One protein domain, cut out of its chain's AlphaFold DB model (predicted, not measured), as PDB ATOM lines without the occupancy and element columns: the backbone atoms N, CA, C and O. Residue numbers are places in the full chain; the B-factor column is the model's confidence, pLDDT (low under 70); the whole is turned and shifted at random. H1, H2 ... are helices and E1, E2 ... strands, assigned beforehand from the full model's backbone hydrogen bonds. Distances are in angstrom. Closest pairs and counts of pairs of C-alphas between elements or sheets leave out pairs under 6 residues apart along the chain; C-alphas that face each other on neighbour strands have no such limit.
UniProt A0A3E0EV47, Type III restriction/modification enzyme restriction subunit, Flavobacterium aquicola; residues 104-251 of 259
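Overview. This is residues 104 to 251 of the 259 residues of the protein "Type III restriction/modification enzyme restriction subunit" of Flavobacterium aquicola (UniProt A0A3E0EV47). A small parallel sheet of three strands has H4 covering one face, while H3 lies near the middle of the model, between H2 and the pair H4 and H5. Residues 227 to 234, mostly in H6, stick out at one end of the long axis, and the link from H1 to H2 reaches the opposite end. The 148 printed residues have seven named helices and three named strands, in the order H1 H2 H3 E1 H4 H5 E2 H6 E3 H7; the sheet order is E1 E3 E2 and the class is mostly helix. The whole is compact, with a radius of gyration of the C-alphas of 16.0 A, yet elongated, spanning 53 by 34 by 31 A.

Along the chain. H1, residues 104 to 108, begins at C-alpha 104 (51.541, -34.168, 6.972). H2, residues 130 to 145, is the longest helix at 23.0 A. H3 is residues 160 to 170, 15.1 A. E1, residues 176 to 180, 13.1 A, begins at C-alpha 176 (38.448, -34.663, 5.064). H4 is residues 183 to 195, 18.8 A, and H5 is residues 197 to 200. E2 is residues 219 to 221, and H6 is residues 229 to 237, 12.0 A. E3 is residues 241 to 245, 13.7 A. H7, residues 246 to 249, ends at C-alpha 249 (28.728, -39.794, 12.988).

Arrangement. H3 is the hub, touching three helices. It touches H2 at a steep tilt of 46 degrees, the same way, with C-alphas 132 and 163 closest at 5.7 A. It only just touches H4, by residues 189 to 193 of H4 alone, and only just touches H5, each with 3 pairs of C-alphas within 8 A; the closest are 165 and 193, 6.6 A, and 162 and 199, 7.4 A. H1 is close to H3 but not clearly touching, C-alphas 107 and 169 being 7.5 A apart. E3 is parallel to E1, with N 178 and O 242 at 2.8 A, and to E2, with N 243 and O 220 at 2.9 A. H4 is on one face, two layers in all, over E3 and E2 at a height over the sheet of 8.1 A, along the strands. E1, H4 H5, E2 form a split strand-helix-strand unit, E3 between its parallel strands; E2, H6, E3 form a strand-helix-strand unit of parallel neighbours; both crossovers are right-handed. H3, H6 and H7 only graze the sheet. In H1, H2, H3, H4 and H6 every O i to N i+4 pair is within hydrogen-bond range; H5 and H7 are too short for one.

Size, cuts and confidence. The farthest C-alphas, of Ile 122 and Thr 228, are 54.1 A apart. The printed part has no cut. The links H1 to H2, H2 to H3 and H5 to E2 are long. Mean pLDDT of the printed part is 94.0; residue 251 is under 70.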
ATOM      1  N   TYR A 104      50.833 -35.372   7.409       95.50
ATOM      2  CA  TYR A 104      51.541 -34.168   6.972       95.50
ATOM      3  C   TYR A 104      52.450 -34.400   5.753       95.50
ATOM      4  O   TYR A 104      52.396 -33.650   4.780       95.50
ATOM      5  N   SER A 105      53.267 -35.464   5.758       95.31
ATOM      6  CA  SER A 105      54.155 -35.782   4.628       95.31
ATOM      7  C   SER A 105      53.387 -36.123   3.345       95.31
ATOM      8  O   SER A 105      53.890 -35.898   2.244       95.31
ATOM      9  N   ILE A 106      52.180 -36.678   3.488       97.06
ATOM     10  CA  ILE A 106      51.283 -37.000   2.380       97.06
ATOM     11  C   ILE A 106      50.661 -35.713   1.843       97.06
ATOM     12  O   ILE A 106      50.820 -35.424   0.662       97.06
ATOM     13  N   THR A 107      50.057 -34.890   2.700       97.62
ATOM     14  CA  THR A 107      49.444 -33.618   2.291       97.62
ATOM     15  C   THR A 107      50.460 -32.680   1.632       97.62
ATOM     16  O   THR A 107      50.171 -32.057   0.612       97.62
ATOM     17  N   ASN A 108      51.698 -32.636   2.134       97.06
ATOM     18  CA  ASN A 108      52.766 -31.849   1.513       97.06
ATOM     19  C   ASN A 108      53.167 -32.345   0.122       97.06
ATOM     20  O   ASN A 108      53.548 -31.531  -0.718       97.06
ATOM     21  N   SER A 109      53.059 -33.651  -0.142       97.31
ATOM     22  CA  SER A 109      53.354 -34.209  -1.466       97.31
ATOM     23  C   SER A 109      52.363 -33.769  -2.546       97.31
ATOM     24  O   SER A 109      52.640 -33.955  -3.721       97.31
ATOM     25  N   TRP A 110      51.223 -33.180  -2.168       98.31
ATOM     26  CA  TRP A 110      50.207 -32.680  -3.102       98.31
ATOM     27  C   TRP A 110      50.491 -31.265  -3.618       98.31
ATOM     28  O   TRP A 110      49.789 -30.743  -4.487       98.31
ATOM     29  N   LYS A 111      51.511 -30.594  -3.070       97.62
ATOM     30  CA  LYS A 111      51.881 -29.242  -3.487       97.62
ATOM     31  C   LYS A 111      52.342 -29.247  -4.943       97.62
ATOM     32  O   LYS A 111      53.320 -29.901  -5.279       97.62
ATOM     33  N   ASN A 112      51.676 -28.440  -5.771       96.31
ATOM     34  CA  ASN A 112      51.981 -28.259  -7.194       96.31
ATOM     35  C   ASN A 112      51.894 -29.548  -8.035       96.31
ATOM     36  O   ASN A 112      52.508 -29.621  -9.094       96.31
ATOM     37  N   THR A 113      51.136 -30.554  -7.590       97.69
ATOM     38  CA  THR A 113      50.971 -31.820  -8.331       97.69
ATOM     39  C   THR A 113      49.616 -31.956  -9.020       97.69
ATOM     40  O   THR A 113      49.411 -32.902  -9.779       97.69
ATOM     41  N   PHE A 114      48.664 -31.070  -8.718       98.19
ATOM     42  CA  PHE A 114      47.324 -31.090  -9.295       98.19
ATOM     43  C   PHE A 114      47.258 -30.214 -10.549       98.19
ATOM     44  O   PHE A 114      47.589 -29.030 -10.505       98.19
ATOM     45  N   ASN A 115      46.786 -30.792 -11.648       97.31
ATOM     46  CA  ASN A 115      46.620 -30.139 -12.936       97.31
ATOM     47  C   ASN A 115      45.129 -29.982 -13.243       97.31
ATOM     48  O   ASN A 115      44.387 -30.965 -13.249       97.31
ATOM     49  N   PHE A 116      44.703 -28.766 -13.585       96.81
ATOM     50  CA  PHE A 116      43.361 -28.481 -14.106       96.81
ATOM     51  C   PHE A 116      43.249 -28.956 -15.556       96.81
ATOM     52  O   PHE A 116      43.201 -28.171 -16.498       96.81
ATOM     53  N   LYS A 117      43.313 -30.272 -15.734       95.56
ATOM     54  CA  LYS A 117      43.296 -30.919 -17.036       95.56
ATOM     55  C   LYS A 117      41.865 -31.255 -17.419       95.56
ATOM     56  O   LYS A 117      41.237 -32.069 -16.747       95.56
ATOM     57  N   GLU A 118      41.390 -30.673 -18.509       94.94
ATOM     58  CA  GLU A 118      40.094 -31.001 -19.100       94.94
ATOM     59  C   GLU A 118      40.153 -32.318 -19.888       94.94
ATOM     60  O   GLU A 118      41.198 -32.682 -20.439       94.94
ATOM     61  N   GLU A 119      39.053 -33.075 -19.893       93.81
ATOM     62  CA  GLU A 119      38.907 -34.210 -20.808       93.81
ATOM     63  C   GLU A 119      38.701 -33.716 -22.240       93.81
ATOM     64  O   GLU A 119      38.000 -32.736 -22.480       93.81
ATOM     65  N   ASP A 120      39.274 -34.436 -23.199       90.94
ATOM     66  CA  ASP A 120      38.978 -34.252 -24.617       90.94
ATOM     67  C   ASP A 120      38.664 -35.625 -25.218       90.94
ATOM     68  O   ASP A 120      39.581 -36.378 -25.561       90.94
ATOM     69  N   PRO A 121      37.376 -35.991 -25.319       85.94
ATOM     70  CA  PRO A 121      36.974 -37.275 -25.874       85.94
ATOM     71  C   PRO A 121      37.345 -37.456 -27.352       85.94
ATOM     72  O   PRO A 121      37.504 -38.595 -27.783       85.94
ATOM     73  N   ILE A 122      37.482 -36.369 -28.122       87.50
ATOM     74  CA  ILE A 122      37.801 -36.422 -29.560       87.50
ATOM     75  C   ILE A 122      39.257 -36.850 -29.735       87.50
ATOM     76  O   ILE A 122      39.559 -37.758 -30.506       87.50
ATOM     77  N   GLU A 123      40.149 -36.246 -28.954       84.00
ATOM     78  CA  GLU A 123      41.575 -36.583 -28.931       84.00
ATOM     79  C   GLU A 123      41.901 -37.791 -28.033       84.00
ATOM     80  O   GLU A 123      43.048 -38.250 -27.989       84.00
ATOM     81  N   GLY A 124      40.915 -38.316 -27.300       81.44
ATOM     82  CA  GLY A 124      41.094 -39.392 -26.324       81.44
ATOM     83  C   GLY A 124      41.901 -38.973 -25.089       81.44
ATOM     84  O   GLY A 124      42.507 -39.821 -24.428       81.44
ATOM     85  N   ASN A 125      41.954 -37.675 -24.776       87.50
ATOM     86  CA  ASN A 125      42.658 -37.174 -23.603       87.50
ATOM     87  C   ASN A 125      41.811 -37.372 -22.348       87.50
ATOM     88  O   ASN A 125      40.685 -36.888 -22.228       87.50
ATOM     89  N   ILE A 126      42.407 -38.044 -21.372       91.62
ATOM     90  CA  ILE A 126      41.807 -38.290 -20.065       91.62
ATOM     91  C   ILE A 126      41.936 -37.026 -19.214       91.62
ATOM     92  O   ILE A 126      43.050 -36.524 -19.039       91.62
ATOM     93  N   GLY A 127      40.827 -36.545 -18.656       95.44
ATOM     94  CA  GLY A 127      40.791 -35.341 -17.831       95.44
ATOM     95  C   GLY A 127      39.487 -35.204 -17.046       95.44
ATOM     96  O   GLY A 127      38.710 -36.151 -16.929       95.44
ATOM     97  N   LEU A 128      39.280 -34.027 -16.469       96.50
ATOM     98  CA  LEU A 128      38.066 -33.638 -15.762       96.50
ATOM     99  C   LEU A 128      37.072 -32.995 -16.730       96.50
ATOM    100  O   LEU A 128      37.438 -32.265 -17.645       96.50
ATOM    101  N   ARG A 129      35.786 -33.213 -16.489       95.19
ATOM    102  CA  ARG A 129      34.692 -32.587 -17.235       95.19
ATOM    103  C   ARG A 129      34.546 -31.122 -16.865       95.19
ATOM    104  O   ARG A 129      34.742 -30.756 -15.707       95.19
ATOM    105  N   ASN A 130      34.039 -30.314 -17.792       94.00
ATOM    106  CA  ASN A 130      33.818 -28.879 -17.571       94.00
ATOM    107  C   ASN A 130      33.013 -28.561 -16.291       94.00
ATOM    108  O   ASN A 130      33.438 -27.681 -15.542       94.00
ATOM    109  N   PRO A 131      31.922 -29.286 -15.944       94.94
ATOM    110  CA  PRO A 131      31.230 -29.060 -14.674       94.94
ATOM    111  C   PRO A 131      32.105 -29.316 -13.438       94.94
ATOM    112  O   PRO A 131      31.934 -28.647 -12.424       94.94
ATOM    113  N   GLN A 132      33.044 -30.267 -13.512       97.25
ATOM    114  CA  GLN A 132      33.982 -30.551 -12.425       97.25
ATOM    115  C   GLN A 132      35.016 -29.430 -12.309       97.25
ATOM    116  O   GLN A 132      35.230 -28.937 -11.209       97.25
ATOM    117  N   ILE A 133      35.603 -28.977 -13.423       97.31
ATOM    118  CA  ILE A 133      36.555 -27.851 -13.439       97.31
ATOM    119  C   ILE A 133      35.921 -26.586 -12.855       97.31
ATOM    120  O   ILE A 133      36.477 -25.984 -11.934       97.31
ATOM    121  N   GLY A 134      34.720 -26.222 -13.316       96.81
ATOM    122  CA  GLY A 134      33.991 -25.063 -12.797       96.81
ATOM    123  C   GLY A 134      33.670 -25.183 -11.304       96.81
ATOM    124  O   GLY A 134      33.869 -24.229 -10.547       96.81
ATOM    125  N   ALA A 135      33.239 -26.367 -10.853       97.56
ATOM    126  CA  ALA A 135      33.002 -26.626  -9.435       97.56
ATOM    127  C   ALA A 135      34.290 -26.505  -8.612       97.56
ATOM    128  O   ALA A 135      34.267 -25.886  -7.552       97.56
ATOM    129  N   ILE A 136      35.416 -27.035  -9.102       98.00
ATOM    130  CA  ILE A 136      36.695 -26.974  -8.387       98.00
ATOM    131  C   ILE A 136      37.134 -25.522  -8.203       98.00
ATOM    132  O   ILE A 136      37.432 -25.124  -7.080       98.00
ATOM    133  N   HIS A 137      37.117 -24.708  -9.262       97.88
ATOM    134  CA  HIS A 137      37.457 -23.286  -9.152       97.88
ATOM    135  C   HIS A 137      36.546 -22.541  -8.172       97.88
ATOM    136  O   HIS A 137      37.035 -21.761  -7.357       97.88
ATOM    137  N   SER A 138      35.240 -22.817  -8.211       96.94
ATOM    138  CA  SER A 138      34.270 -22.181  -7.311       96.94
ATOM    139  C   SER A 138      34.525 -22.546  -5.847       96.94
ATOM    140  O   SER A 138      34.547 -21.671  -4.986       96.94
ATOM    141  N   ILE A 139      34.779 -23.827  -5.563       97.44
ATOM    142  CA  ILE A 139      35.073 -24.308  -4.207       97.44
ATOM    143  C   ILE A 139      36.398 -23.731  -3.702       97.44
ATOM    144  O   ILE A 139      36.455 -23.270  -2.569       97.44
ATOM    145  N   LEU A 140      37.458 -23.718  -4.518       96.94
ATOM    146  CA  LEU A 140      38.747 -23.142  -4.116       96.94
ATOM    147  C   LEU A 140      38.637 -21.637  -3.838       96.94
ATOM    148  O   LEU A 140      39.214 -21.144  -2.867       96.94
ATOM    149  N   GLY A 141      37.860 -20.916  -4.652       97.19
ATOM    150  CA  GLY A 141      37.540 -19.510  -4.408       97.19
ATOM    151  C   GLY A 141      36.797 -19.310  -3.088       97.19
ATOM    152  O   GLY A 141      37.155 -18.419  -2.320       97.19
ATOM    153  N   HIS A 142      35.818 -20.169  -2.785       96.56
ATOM    154  CA  HIS A 142      35.094 -20.152  -1.510       96.56
ATOM    155  C   HIS A 142      36.028 -20.395  -0.322       96.56
ATOM    156  O   HIS A 142      36.126 -19.546   0.554       96.56
ATOM    157  N   LEU A 143      36.789 -21.493  -0.342       94.19
ATOM    158  CA  LEU A 143      37.686 -21.901   0.750       94.19
ATOM    159  C   LEU A 143      38.815 -20.899   1.035       94.19
ATOM    160  O   LEU A 143      39.389 -20.917   2.118       94.19
ATOM    161  N   THR A 144      39.144 -20.029   0.077       92.88
ATOM    162  CA  THR A 144      40.141 -18.964   0.274       92.88
ATOM    163  C   THR A 144      39.556 -17.743   0.991       92.88
ATOM    164  O   THR A 144      40.286 -17.025   1.670       92.88
ATOM    165  N   ASN A 145      38.256 -17.484   0.833       91.12
ATOM    166  CA  ASN A 145      37.634 -16.218   1.233       91.12
ATOM    167  C   ASN A 145      36.586 -16.365   2.342       91.12
ATOM    168  O   ASN A 145      36.211 -15.365   2.951       91.12
ATOM    169  N   ALA A 146      36.096 -17.579   2.599       89.25
ATOM    170  CA  ALA A 146      34.992 -17.819   3.510       89.25
ATOM    171  C   ALA A 146      35.102 -19.181   4.214       89.25
ATOM    172  O   ALA A 146      35.696 -20.128   3.702       89.25
ATOM    173  N   ASN A 147      34.500 -19.260   5.401       87.75
ATOM    174  CA  ASN A 147      34.440 -20.466   6.238       87.75
ATOM    175  C   ASN A 147      32.994 -20.913   6.510       87.75
ATOM    176  O   ASN A 147      32.757 -21.798   7.332       87.75
ATOM    177  N   ASP A 148      32.015 -20.272   5.874       94.12
ATOM    178  CA  ASP A 148      30.612 -20.645   5.965       94.12
ATOM    179  C   ASP A 148      30.294 -21.867   5.093       94.12
ATOM    180  O   ASP A 148      31.060 -22.287   4.217       94.12
ATOM    181  N   ILE A 149      29.145 -22.475   5.377       94.56
ATOM    182  CA  ILE A 149      28.683 -23.689   4.708       94.56
ATOM    183  C   ILE A 149      28.345 -23.364   3.249       94.56
ATOM    184  O   ILE A 149      27.492 -22.527   2.975       94.56
ATOM    185  N   ALA A 150      28.943 -24.107   2.317       94.44
ATOM    186  CA  ALA A 150      28.632 -24.027   0.894       94.44
ATOM    187  C   ALA A 150      27.841 -25.252   0.417       94.44
ATOM    188  O   ALA A 150      28.028 -26.370   0.899       94.44
ATOM    189  N   THR A 151      26.981 -25.056  -0.585       95.50
ATOM    190  CA  THR A 151      26.292 -26.149  -1.286       95.50
ATOM    191  C   THR A 151      26.782 -26.244  -2.721       95.50
ATOM    192  O   THR A 151      26.647 -25.306  -3.501       95.50
ATOM    193  N   VAL A 152      27.323 -27.408  -3.080       95.25
ATOM    194  CA  VAL A 152      27.794 -27.705  -4.436       95.25
ATOM    195  C   VAL A 152      26.794 -28.630  -5.116       95.25
ATOM    196  O   VAL A 152      26.595 -29.769  -4.691       95.25
ATOM    197  N   VAL A 153      26.180 -28.156  -6.199       94.56
ATOM    198  CA  VAL A 153      25.207 -28.936  -6.971       94.56
ATOM    199  C   VAL A 153      25.872 -29.492  -8.225       94.56
ATOM    200  O   VAL A 153      26.235 -28.760  -9.140       94.56
ATOM    201  N   LEU A 154      26.003 -30.816  -8.276       93.50
ATOM    202  CA  LEU A 154      26.513 -31.558  -9.426       93.50
ATOM    203  C   LEU A 154      25.519 -32.680  -9.778       93.50
ATOM    204  O   LEU A 154      25.259 -33.537  -8.919       93.50
ATOM    205  N   PRO A 155      24.974 -32.725 -11.012       88.94
ATOM    206  CA  PRO A 155      24.049 -33.777 -11.435       88.94
ATOM    207  C   PRO A 155      24.616 -35.198 -11.277       88.94
ATOM    208  O   PRO A 155      25.811 -35.430 -11.068       88.94
ATOM    209  N   THR A 156      23.754 -36.211 -11.309       84.44
ATOM    210  CA  THR A 156      24.223 -37.606 -11.312       84.44
ATOM    211  C   THR A 156      25.025 -37.882 -12.579       84.44
ATOM    212  O   THR A 156      24.709 -37.376 -13.649       84.44
ATOM    213  N   GLY A 157      26.109 -38.644 -12.441       82.06
ATOM    214  CA  GLY A 157      26.987 -38.966 -13.560       82.06
ATOM    215  C   GLY A 157      28.013 -37.890 -13.917       82.06
ATOM    216  O   GLY A 157      28.875 -38.191 -14.726       82.06
ATOM    217  N   THR A 158      28.026 -36.700 -13.300       84.00
ATOM    218  CA  THR A 158      29.030 -35.646 -13.593       84.00
ATOM    219  C   THR A 158      30.338 -35.771 -12.801       84.00
ATOM    220  O   THR A 158      31.185 -34.892 -12.882       84.00
ATOM    221  N   GLY A 159      30.525 -36.864 -12.050       91.44
ATOM    222  CA  GLY A 159      31.771 -37.155 -11.330       91.44
ATOM    223  C   GLY A 159      31.959 -36.336 -10.047       91.44
ATOM    224  O   GLY A 159      32.981 -35.677  -9.837       91.44
ATOM    225  N   LYS A 160      30.958 -36.389  -9.157       95.19
ATOM    226  CA  LYS A 160      31.014 -35.808  -7.802       95.19
ATOM    227  C   LYS A 160      32.222 -36.305  -7.005       95.19
ATOM    228  O   LYS A 160      32.905 -35.513  -6.366       95.19
ATOM    229  N   THR A 161      32.499 -37.605  -7.061       95.19
ATOM    230  CA  THR A 161      33.602 -38.223  -6.316       95.19
ATOM    231  C   THR A 161      34.958 -37.713  -6.784       95.19
ATOM    232  O   THR A 161      35.777 -37.311  -5.965       95.19
ATOM    233  N   GLU A 162      35.183 -37.652  -8.094       97.06
ATOM    234  CA  GLU A 162      36.407 -37.109  -8.682       97.06
ATOM    235  C   GLU A 162      36.568 -35.613  -8.376       97.06
ATOM    236  O   GLU A 162      37.685 -35.168  -8.123       97.06
ATOM    237  N   THR A 163      35.467 -34.856  -8.284       97.62
ATOM    238  CA  THR A 163      35.490 -33.457  -7.817       97.62
ATOM    239  C   THR A 163      35.961 -33.371  -6.360       97.62
ATOM    240  O   THR A 163      36.858 -32.591  -6.052       97.62
ATOM    241  N   MET A 164      35.422 -34.208  -5.464       97.44
ATOM    242  CA  MET A 164      35.830 -34.241  -4.050       97.44
ATOM    243  C   MET A 164      37.309 -34.621  -3.881       97.44
ATOM    244  O   MET A 164      38.033 -33.958  -3.140       97.44
ATOM    245  N   MET A 165      37.783 -35.648  -4.596       98.25
ATOM    246  CA  MET A 165      39.201 -36.034  -4.594       98.25
ATOM    247  C   MET A 165      40.099 -34.933  -5.167       98.25
ATOM    248  O   MET A 165      41.197 -34.713  -4.663       98.25
ATOM    249  N   SER A 166      39.629 -34.221  -6.194       98.31
ATOM    250  CA  SER A 166      40.360 -33.090  -6.769       98.31
ATOM    251  C   SER A 166      40.522 -31.965  -5.754       98.31
ATOM    252  O   SER A 166      41.621 -31.450  -5.600       98.31
ATOM    253  N   ILE A 167      39.468 -31.638  -5.000       97.94
ATOM    254  CA  ILE A 167      39.527 -30.622  -3.940       97.94
ATOM    255  C   ILE A 167      40.456 -31.027  -2.800       97.94
ATOM    256  O   ILE A 167      41.257 -30.197  -2.378       97.94
ATOM    257  N   LEU A 168      40.405 -32.287  -2.349       98.31
ATOM    258  CA  LEU A 168      41.315 -32.809  -1.320       98.31
ATOM    259  C   LEU A 168      42.778 -32.464  -1.637       98.31
ATOM    260  O   LEU A 168      43.505 -31.981  -0.772       98.31
ATOM    261  N   VAL A 169      43.185 -32.680  -2.887       98.31
ATOM    262  CA  VAL A 169      44.565 -32.484  -3.337       98.31
ATOM    263  C   VAL A 169      44.839 -31.026  -3.705       98.31
ATOM    264  O   VAL A 169      45.827 -30.465  -3.239       98.31
ATOM    265  N   ALA A 170      43.974 -30.389  -4.500       97.88
ATOM    266  CA  ALA A 170      44.169 -29.020  -4.986       97.88
ATOM    267  C   ALA A 170      44.177 -27.993  -3.845       97.88
ATOM    268  O   ALA A 170      45.031 -27.109  -3.819       97.88
ATOM    269  N   ASN A 171      43.272 -28.142  -2.872       96.94
ATOM    270  CA  ASN A 171      43.247 -27.311  -1.667       96.94
ATOM    271  C   ASN A 171      44.248 -27.786  -0.602       96.94
ATOM    272  O   ASN A 171      44.502 -27.085   0.371       96.94
ATOM    273  N   ARG A 172      44.821 -28.985  -0.778       96.94
ATOM    274  CA  ARG A 172      45.668 -29.667   0.207       96.94
ATOM    275  C   ARG A 172      45.001 -29.770   1.579       96.94
ATOM    276  O   ARG A 172      45.601 -29.417   2.592       96.94
ATOM    277  N   CYS A 173      43.756 -30.248   1.613       95.50
ATOM    278  CA  CYS A 173      43.028 -30.412   2.868       95.50
ATOM    279  C   CYS A 173      43.796 -31.363   3.796       95.50
ATOM    280  O   CYS A 173      44.116 -32.487   3.411       95.50
ATOM    281  N   GLU A 174      44.076 -30.933   5.026       90.31
ATOM    282  CA  GLU A 174      44.801 -31.764   5.996       90.31
ATOM    283  C   GLU A 174      43.992 -33.001   6.391       90.31
ATOM    284  O   GLU A 174      44.527 -34.112   6.427       90.31
ATOM    285  N   LYS A 175      42.687 -32.806   6.617       94.69
ATOM    286  CA  LYS A 175      41.713 -33.856   6.913       94.69
ATOM    287  C   LYS A 175      40.403 -33.605   6.163       94.69
ATOM    288  O   LYS A 175      39.973 -32.464   6.013       94.69
ATOM    289  N   LEU A 176      39.756 -34.680   5.719       97.25
ATOM    290  CA  LEU A 176      38.448 -34.663   5.064       97.25
ATOM    291  C   LEU A 176      37.542 -35.741   5.671       97.25
ATOM    292  O   LEU A 176      37.888 -36.917   5.637       97.25
ATOM    293  N   LEU A 177      36.361 -35.360   6.160       97.12
ATOM    294  CA  LEU A 177      35.303 -36.298   6.546       97.12
ATOM    295  C   LEU A 177      34.231 -36.340   5.454       97.12
ATOM    296  O   LEU A 177      33.687 -35.307   5.070       97.12
ATOM    297  N   VAL A 178      33.901 -37.539   4.979       97.50
ATOM    298  CA  VAL A 178      32.840 -37.774   3.998       97.50
ATOM    299  C   VAL A 178      31.771 -38.669   4.612       97.50
ATOM    300  O   VAL A 178      32.028 -39.819   4.968       97.50
ATOM    301  N   THR A 179      30.548 -38.158   4.703       96.62
ATOM    302  CA  THR A 179      29.393 -38.921   5.183       96.62
ATOM    303  C   THR A 179      28.523 -39.385   4.026       96.62
ATOM    304  O   THR A 179      28.175 -38.599   3.145       96.62
ATOM    305  N   VAL A 180      28.135 -40.655   4.038       96.12
ATOM    306  CA  VAL A 180      27.286 -41.280   3.013       96.12
ATOM    307  C   VAL A 180      26.089 -41.992   3.647       96.12
ATOM    308  O   VAL A 180      26.129 -42.326   4.830       96.12
ATOM    309  N   PRO A 181      25.007 -42.264   2.900       95.56
ATOM    310  CA  PRO A 181      23.815 -42.870   3.488       95.56
ATOM    311  C   PRO A 181      23.916 -44.393   3.677       95.56
ATOM    312  O   PRO A 181      23.005 -44.982   4.244       95.56
ATOM    313  N   SER A 182      24.964 -45.066   3.177       95.69
ATOM    314  CA  SER A 182      25.031 -46.532   3.236       95.69
ATOM    315  C   SER A 182      26.446 -47.117   3.224       95.69
ATOM    316  O   SER A 182      27.394 -46.527   2.702       95.69
ATOM    317  N   ASP A 183      26.558 -48.336   3.753       95.06
ATOM    318  CA  ASP A 183      27.785 -49.139   3.779       95.06
ATOM    319  C   ASP A 183      28.376 -49.416   2.378       95.06
ATOM    320  O   ASP A 183      29.589 -49.241   2.210       95.06
ATOM    321  N   PRO A 184      27.586 -49.789   1.344       96.62
ATOM    322  CA  PRO A 184      28.113 -49.957  -0.011       96.62
ATOM    323  C   PRO A 184      28.740 -48.681  -0.576       96.62
ATOM    324  O   PRO A 184      29.836 -48.738  -1.137       96.62
ATOM    325  N   LEU A 185      28.094 -47.523  -0.385       96.12
ATOM    326  CA  LEU A 185      28.643 -46.241  -0.834       96.12
ATOM    327  C   LEU A 185      29.912 -45.877  -0.062       96.12
ATOM    328  O   LEU A 185      30.864 -45.382  -0.665       96.12
ATOM    329  N   ARG A 186      29.970 -46.179   1.242       97.44
ATOM    330  CA  ARG A 186      31.166 -45.945   2.065       97.44
ATOM    331  C   ARG A 186      32.356 -46.704   1.492       97.44
ATOM    332  O   ARG A 186      33.404 -46.112   1.258       97.44
ATOM    333  N   ASN A 187      32.175 -47.991   1.200       96.81
ATOM    334  CA  ASN A 187      33.228 -48.833   0.631       96.81
ATOM    335  C   ASN A 187      33.614 -48.397  -0.793       96.81
ATOM    336  O   ASN A 187      34.795 -48.382  -1.137       96.81
ATOM    337  N   GLN A 188      32.637 -47.997  -1.615       96.06
ATOM    338  CA  GLN A 188      32.890 -47.501  -2.968       96.06
ATOM    339  C   GLN A 188      33.753 -46.234  -2.955       96.06
ATOM    340  O   GLN A 188      34.737 -46.152  -3.695       96.06
ATOM    341  N   LEU A 189      33.401 -45.252  -2.120       97.50
ATOM    342  CA  LEU A 189      34.180 -44.023  -2.002       97.50
ATOM    343  C   LEU A 189      35.545 -44.308  -1.373       97.50
ATOM    344  O   LEU A 189      36.535 -43.780  -1.866       97.50
ATOM    345  N   ALA A 190      35.635 -45.189  -0.371       98.00
ATOM    346  CA  ALA A 190      36.911 -45.542   0.253       98.00
ATOM    347  C   ALA A 190      37.905 -46.094  -0.769       98.00
ATOM    348  O   ALA A 190      39.044 -45.635  -0.842       98.00
ATOM    349  N   ASN A 191      37.442 -47.004  -1.628       96.81
ATOM    350  CA  ASN A 191      38.254 -47.533  -2.712       96.81
ATOM    351  C   ASN A 191      38.694 -46.424  -3.686       96.81
ATOM    352  O   ASN A 191      39.871 -46.348  -4.025       96.81
ATOM    353  N   LYS A 192      37.786 -45.523  -4.089       97.19
ATOM    354  CA  LYS A 192      38.116 -44.397  -4.983       97.19
ATOM    355  C   LYS A 192      39.162 -43.459  -4.378       97.19
ATOM    356  O   LYS A 192      40.152 -43.168  -5.039       97.19
ATOM    357  N   PHE A 193      38.990 -43.041  -3.125       98.19
ATOM    358  CA  PHE A 193      39.967 -42.195  -2.435       98.19
ATOM    359  C   PHE A 193      41.319 -42.897  -2.271       98.19
ATOM    360  O   PHE A 193      42.350 -42.270  -2.487       98.19
ATOM    361  N   SER A 194      41.336 -44.198  -1.955       97.50
ATOM    362  CA  SER A 194      42.585 -44.926  -1.680       97.50
ATOM    363  C   SER A 194      43.531 -45.041  -2.874       97.50
ATOM    364  O   SER A 194      44.735 -45.171  -2.679       97.50
ATOM    365  N   ASN A 195      43.007 -44.987  -4.102       96.12
ATOM    366  CA  ASN A 195      43.796 -45.131  -5.326       96.12
ATOM    367  C   ASN A 195      43.716 -43.912  -6.252       96.12
ATOM    368  O   ASN A 195      44.313 -43.935  -7.325       96.12
ATOM    369  N   PHE A 196      42.972 -42.869  -5.869       97.38
ATOM    370  CA  PHE A 196      42.677 -41.673  -6.667       97.38
ATOM    371  C   PHE A 196      42.045 -41.910  -8.058       97.38
ATOM    372  O   PHE A 196      41.663 -40.948  -8.729       97.38
ATOM    373  N   GLY A 197      41.871 -43.158  -8.498       94.75
ATOM    374  CA  GLY A 197      41.270 -43.549  -9.768       94.75
ATOM    375  C   GLY A 197      41.762 -42.722 -10.956       94.75
ATOM    376  O   GLY A 197      42.960 -42.644 -11.228       94.75
ATOM    377  N   LEU A 198      40.805 -42.079 -11.637       95.06
ATOM    378  CA  LEU A 198      41.017 -41.244 -12.823       95.06
ATOM    379  C   LEU A 198      42.122 -40.200 -12.625       95.06
ATOM    380  O   LEU A 198      42.860 -39.910 -13.561       95.06
ATOM    381  N   LEU A 199      42.267 -39.653 -11.411       97.31
ATOM    382  CA  LEU A 199      43.222 -38.578 -11.160       97.31
ATOM    383  C   LEU A 199      44.663 -39.044 -11.397       97.31
ATOM    384  O   LEU A 199      45.468 -38.284 -11.926       97.31
ATOM    385  N   LYS A 200      44.976 -40.299 -11.061       96.06
ATOM    386  CA  LYS A 200      46.305 -40.902 -11.241       96.06
ATOM    387  C   LYS A 200      46.502 -41.566 -12.600       96.06
ATOM    388  O   LYS A 200      47.609 -42.016 -12.889       96.06
ATOM    389  N   GLN A 201      45.463 -41.640 -13.428       94.56
ATOM    390  CA  GLN A 201      45.547 -42.290 -14.728       94.56
ATOM    391  C   GLN A 201      46.374 -41.444 -15.703       94.56
ATOM    392  O   GLN A 201      46.113 -40.255 -15.892       94.56
ATOM    393  N   LEU A 202      47.377 -42.070 -16.319       92.69
ATOM    394  CA  LEU A 202      48.178 -41.464 -17.378       92.69
ATOM    395  C   LEU A 202      47.407 -41.494 -18.701       92.69
ATOM    396  O   LEU A 202      46.767 -42.493 -19.034       92.69
ATOM    397  N   ASP A 203      47.485 -40.404 -19.456       90.19
ATOM    398  CA  ASP A 203      47.046 -40.360 -20.848       90.19
ATOM    399  C   ASP A 203      48.130 -40.873 -21.815       90.19
ATOM    400  O   ASP A 203      49.233 -41.255 -21.413       90.19
ATOM    401  N   LYS A 204      47.825 -40.827 -23.119       88.75
ATOM    402  CA  LYS A 204      48.734 -41.217 -24.212       88.75
ATOM    403  C   LYS A 204      50.079 -40.471 -24.222       88.75
ATOM    404  O   LYS A 204      51.036 -40.961 -24.810       88.75
ATOM    405  N   ASN A 205      50.158 -39.312 -23.570       88.06
ATOM    406  CA  ASN A 205      51.341 -38.456 -23.502       88.06
ATOM    407  C   ASN A 205      52.057 -38.551 -22.143       88.06
ATOM    408  O   ASN A 205      52.933 -37.733 -21.854       88.06
ATOM    409  N   GLY A 206      51.665 -39.496 -21.281       89.50
ATOM    410  CA  GLY A 206      52.234 -39.651 -19.941       89.50
ATOM    411  C   GLY A 206      51.824 -38.551 -18.959       89.50
ATOM    412  O   GLY A 206      52.491 -38.363 -17.944       89.50
ATOM    413  N   LYS A 207      50.738 -37.814 -19.225       91.25
ATOM    414  CA  LYS A 207      50.208 -36.766 -18.336       91.25
ATOM    415  C   LYS A 207      48.980 -37.258 -17.581       91.25
ATOM    416  O   LYS A 207      48.116 -37.929 -18.138       91.25
ATOM    417  N   SER A 208      48.848 -36.839 -16.328       95.31
ATOM    418  CA  SER A 208      47.720 -37.167 -15.443       95.31
ATOM    419  C   SER A 208      47.148 -35.900 -14.800       95.31
ATOM    420  O   SER A 208      47.800 -34.855 -14.788       95.31
ATOM    421  N   ILE A 209      45.917 -35.976 -14.285       97.94
ATOM    422  CA  ILE A 209      45.310 -34.878 -13.507       97.94
ATOM    423  C   ILE A 209      46.116 -34.670 -12.216       97.94
ATOM    424  O   ILE A 209      46.360 -33.541 -11.807       97.94
ATOM    425  N   LEU A 210      46.577 -35.758 -11.602       97.88
ATOM    426  CA  LEU A 210      47.424 -35.767 -10.423       97.88
ATOM    427  C   LEU A 210      48.756 -36.447 -10.730       97.88
ATOM    428  O   LEU A 210      48.792 -37.649 -10.992       97.88
ATOM    429  N   ASP A 211      49.839 -35.679 -10.621       96.00
ATOM    430  CA  ASP A 211      51.203 -36.147 -10.858       96.00
ATOM    431  C   ASP A 211      51.529 -37.422 -10.061       96.00
ATOM    432  O   ASP A 211      51.086 -37.599  -8.921       96.00
ATOM    433  N   GLN A 212      52.324 -38.320 -10.646       94.62
ATOM    434  CA  GLN A 212      52.687 -39.604 -10.040       94.62
ATOM    435  C   GLN A 212      53.468 -39.456  -8.725       94.62
ATOM    436  O   GLN A 212      53.332 -40.318  -7.859       94.62
ATOM    437  N   THR A 213      54.175 -38.342  -8.525       95.19
ATOM    438  CA  THR A 213      54.898 -38.000  -7.287       95.19
ATOM    439  C   THR A 213      53.987 -37.737  -6.083       95.19
ATOM    440  O   THR A 213      54.422 -37.903  -4.941       95.19
ATOM    441  N   ALA A 214      52.716 -37.381  -6.305       97.25
ATOM    442  CA  ALA A 214      51.758 -37.169  -5.223       97.25
ATOM    443  C   ALA A 214      51.463 -38.483  -4.480       97.25
ATOM    444  O   ALA A 214      51.050 -39.472  -5.086       97.25
ATOM    445  N   LYS A 215      51.612 -38.523  -3.159       97.06
ATOM    446  CA  LYS A 215      51.276 -39.722  -2.376       97.06
ATOM    447  C   LYS A 215      49.759 -39.917  -2.318       97.06
ATOM    448  O   LYS A 215      49.006 -38.945  -2.298       97.06
ATOM    449  N   TYR A 216      49.305 -41.166  -2.247       97.94
ATOM    450  CA  TYR A 216      47.898 -41.482  -1.971       97.94
ATOM    451  C   TYR A 216      47.504 -41.035  -0.550       97.94
ATOM    452  O   TYR A 216      48.384 -40.895   0.303       97.94
ATOM    453  N   PRO A 217      46.215 -40.798  -0.261       97.94
ATOM    454  CA  PRO A 217      45.774 -40.458   1.081       97.94
ATOM    455  C   PRO A 217      45.691 -41.717   1.950       97.94
ATOM    456  O   PRO A 217      45.367 -42.803   1.462       97.94
ATOM    457  N   LYS A 218      45.899 -41.571   3.260       97.69
ATOM    458  CA  LYS A 218      45.423 -42.564   4.229       97.69
ATOM    459  C   LYS A 218      43.909 -42.437   4.364       97.69
ATOM    460  O   LYS A 218      43.413 -41.354   4.685       97.69
ATOM    461  N   VAL A 219      43.191 -43.526   4.105       98.50
ATOM    462  CA  VAL A 219      41.724 -43.556   4.109       98.50
ATOM    463  C   VAL A 219      41.224 -44.381   5.289       98.50
ATOM    464  O   VAL A 219      41.400 -45.597   5.328       98.50
ATOM    465  N   GLY A 220      40.573 -43.713   6.233       98.06
ATOM    466  CA  GLY A 220      39.834 -44.315   7.330       98.06
ATOM    467  C   GLY A 220      38.415 -44.691   6.909       98.06
ATOM    468  O   GLY A 220      37.659 -43.869   6.390       98.06
ATOM    469  N   ILE A 221      38.023 -45.933   7.157       97.94
ATOM    470  CA  ILE A 221      36.680 -46.464   6.938       97.94
ATOM    471  C   ILE A 221      36.045 -46.678   8.307       97.94
ATOM    472  O   ILE A 221      36.398 -47.622   9.022       97.94
ATOM    473  N   LEU A 222      35.102 -45.806   8.663       95.62
ATOM    474  CA  LEU A 222      34.382 -45.902   9.926       95.62
ATOM    475  C   LEU A 222      33.226 -46.896   9.787       95.62
ATOM    476  O   LEU A 222      32.276 -46.675   9.035       95.62
ATOM    477  N   GLN A 223      33.334 -48.019  10.490       93.50
ATOM    478  CA  GLN A 223      32.363 -49.118  10.478       93.50
ATOM    479  C   GLN A 223      31.665 -49.302  11.831       93.50
ATOM    480  O   GLN A 223      30.633 -49.970  11.906       93.50
ATOM    481  N   THR A 224      32.242 -48.741  12.891       91.69
ATOM    482  CA  THR A 224      31.734 -48.778  14.259       91.69
ATOM    483  C   THR A 224      32.130 -47.500  14.997       91.69
ATOM    484  O   THR A 224      33.115 -46.851  14.644       91.69
ATOM    485  N   GLY A 225      31.376 -47.150  16.040       88.25
ATOM    486  CA  GLY A 225      31.784 -46.113  16.986       88.25
ATOM    487  C   GLY A 225      33.041 -46.519  17.762       88.25
ATOM    488  O   GLY A 225      33.407 -47.697  17.805       88.25
ATOM    489  N   PHE A 226      33.685 -45.530  18.369       87.12
ATOM    490  CA  PHE A 226      34.847 -45.717  19.237       87.12
ATOM    491  C   PHE A 226      34.395 -46.018  20.677       87.12
ATOM    492  O   PHE A 226      33.233 -45.782  21.018       87.12
ATOM    493  N   LYS A 227      35.298 -46.494  21.545       84.06
ATOM    494  CA  LYS A 227      35.029 -46.651  22.993       84.06
ATOM    495  C   LYS A 227      35.575 -45.522  23.862       84.06
ATOM    496  O   LYS A 227      35.059 -45.318  24.958       84.06
ATOM    497  N   THR A 228      36.597 -44.814  23.394       85.94
ATOM    498  CA  THR A 228      37.197 -43.676  24.096       85.94
ATOM    499  C   THR A 228      37.508 -42.545  23.119       85.94
ATOM    500  O   THR A 228      37.656 -42.771  21.915       85.94
ATOM    501  N   VAL A 229      37.640 -41.327  23.651       86.88
ATOM    502  CA  VAL A 229      38.113 -40.160  22.888       86.88
ATOM    503  C   VAL A 229      39.522 -40.407  22.344       86.88
ATOM    504  O   VAL A 229      39.775 -40.134  21.179       86.88
ATOM    505  N   GLU A 230      40.402 -41.030  23.130       88.94
ATOM    506  CA  GLU A 230      41.770 -41.365  22.715       88.94
ATOM    507  C   GLU A 230      41.811 -42.303  21.492       88.94
ATOM    508  O   GLU A 230      42.612 -42.106  20.576       88.94
ATOM    509  N   GLU A 231      40.925 -43.306  21.429       88.94
ATOM    510  CA  GLU A 231      40.817 -44.203  20.269       88.94
ATOM    511  C   GLU A 231      40.347 -43.438  19.020       88.94
ATOM    512  O   GLU A 231      40.846 -43.678  17.917       88.94
ATOM    513  N   LEU A 232      39.412 -42.499  19.201       90.75
ATOM    514  CA  LEU A 232      38.912 -41.625  18.142       90.75
ATOM    515  C   LEU A 232      40.017 -40.702  17.622       90.75
ATOM    516  O   LEU A 232      40.253 -40.667  16.416       90.75
ATOM    517  N   GLU A 233      40.715 -39.990  18.504       91.44
ATOM    518  CA  GLU A 233      41.804 -39.075  18.143       91.44
ATOM    519  C   GLU A 233      42.928 -39.825  17.426       91.44
ATOM    520  O   GLU A 233      43.300 -39.465  16.309       91.44
ATOM    521  N   THR A 234      43.359 -40.960  17.984       91.88
ATOM    522  CA  THR A 234      44.379 -41.829  17.379       91.88
ATOM    523  C   THR A 234      43.985 -42.290  15.976       91.88
ATOM    524  O   THR A 234      44.829 -42.354  15.080       91.88
ATOM    525  N   PHE A 235      42.712 -42.622  15.747       93.94
ATOM    526  CA  PHE A 235      42.229 -42.998  14.419       93.94
ATOM    527  C   PHE A 235      42.217 -41.802  13.459       93.94
ATOM    528  O   PHE A 235      42.682 -41.904  12.321       93.94
ATOM    529  N   PHE A 236      41.693 -40.659  13.906       94.38
ATOM    530  CA  PHE A 236      41.543 -39.462  13.079       94.38
ATOM    531  C   PHE A 236      42.888 -38.824  12.721       94.38
ATOM    532  O   PHE A 236      43.025 -38.269  11.632       94.38
ATOM    533  N   ASP A 237      43.885 -38.883  13.599       94.00
ATOM    534  CA  ASP A 237      45.234 -38.345  13.365       94.00
ATOM    535  C   ASP A 237      46.043 -39.146  12.351       94.00
ATOM    536  O   ASP A 237      46.978 -38.631  11.738       94.00
ATOM    537  N   GLN A 238      45.645 -40.389  12.112       94.81
ATOM    538  CA  GLN A 238      46.277 -41.252  11.127       94.81
ATOM    539  C   GLN A 238      45.629 -41.167   9.743       94.81
ATOM    540  O   GLN A 238      46.157 -41.756   8.802       94.81
ATOM    541  N   CYS A 239      44.524 -40.437   9.581       97.31
ATOM    542  CA  CYS A 239      43.778 -40.378   8.327       97.31
ATOM    543  C   CYS A 239      43.893 -39.009   7.646       97.31
ATOM    544  O   CYS A 239      43.734 -37.969   8.279       97.31
ATOM    545  N   ASN A 240      44.069 -39.012   6.323       98.19
ATOM    546  CA  ASN A 240      43.814 -37.831   5.493       98.19
ATOM    547  C   ASN A 240      42.319 -37.726   5.153       98.19
ATOM    548  O   ASN A 240      41.762 -36.636   5.075       98.19
ATOM    549  N   VAL A 241      41.668 -38.869   4.919       98.50
ATOM    550  CA  VAL A 241      40.249 -38.953   4.554       98.50
ATOM    551  C   VAL A 241      39.571 -39.967   5.452       98.50
ATOM    552  O   VAL A 241      40.092 -41.060   5.638       98.50
ATOM    553  N   ILE A 242      38.398 -39.640   5.973       98.31
ATOM    554  CA  ILE A 242      37.560 -40.546   6.753       98.31
ATOM    555  C   ILE A 242      36.211 -40.639   6.064       98.31
ATOM    556  O   ILE A 242      35.634 -39.625   5.679       98.31
ATOM    557  N   ILE A 243      35.699 -41.855   5.906       98.31
ATOM    558  CA  ILE A 243      34.409 -42.098   5.266       98.31
ATOM    559  C   ILE A 243      33.526 -42.873   6.227       98.31
ATOM    560  O   ILE A 243      33.912 -43.931   6.728       98.31
ATOM    561  N   SER A 244      32.337 -42.339   6.475       96.69
ATOM    562  CA  SER A 244      31.408 -42.845   7.482       96.69
ATOM    563  C   SER A 244      29.964 -42.809   6.989       96.69
ATOM    564  O   SER A 244      29.645 -42.140   6.006       96.69
ATOM    565  N   THR A 245      29.078 -43.525   7.677       95.12
ATOM    566  CA  THR A 245      27.632 -43.340   7.535       95.12
ATOM    567  C   THR A 245      27.116 -42.292   8.515       95.12
ATOM    568  O   THR A 245      27.714 -42.075   9.569       95.12
ATOM    569  N   MET A 246      25.994 -41.646   8.179       89.00
ATOM    570  CA  MET A 246      25.380 -40.634   9.051       89.00
ATOM    571  C   MET A 246      25.108 -41.171  10.461       89.00
ATOM    572  O   MET A 246      25.457 -40.506  11.429       89.00
ATOM    573  N   ASP A 247      24.591 -42.395  10.584       86.88
ATOM    574  CA  ASP A 247      24.264 -43.004  11.881       86.88
ATOM    575  C   ASP A 247      25.480 -43.154  12.806       86.88
ATOM    576  O   ASP A 247      25.359 -43.034  14.021       86.88
ATOM    577  N   LEU A 248      26.665 -43.404  12.239       86.38
ATOM    578  CA  LEU A 248      27.898 -43.552  13.012       86.38
ATOM    579  C   LEU A 248      28.477 -42.205  13.442       86.38
ATOM    580  O   LEU A 248      29.069 -42.122  14.512       86.38
ATOM    581  N   VAL A 249      28.308 -41.159  12.628       82.56
ATOM    582  CA  VAL A 249      28.728 -39.794  12.988       82.56
ATOM    583  C   VAL A 249      27.755 -39.162  13.984       82.56
ATOM    584  O   VAL A 249      28.181 -38.439  14.876       82.56
ATOM    585  N   ALA A 250      26.461 -39.454  13.856       79.50
ATOM    586  CA  ALA A 250      25.418 -39.000  14.772       79.50
ATOM    587  C   ALA A 250      25.336 -39.833  16.066       79.50
ATOM    588  O   ALA A 250      24.597 -39.473  16.986       79.50
ATOM    589  N   GLY A 251      26.068 -40.951  16.142       65.06
ATOM    590  CA  GLY A 251      26.203 -41.760  17.349       65.06
ATOM    591  C   GLY A 251      26.726 -40.918  18.516       65.06
ATOM    592  O   GLY A 251      27.587 -40.063  18.331       65.06
TER     593      GLY A 251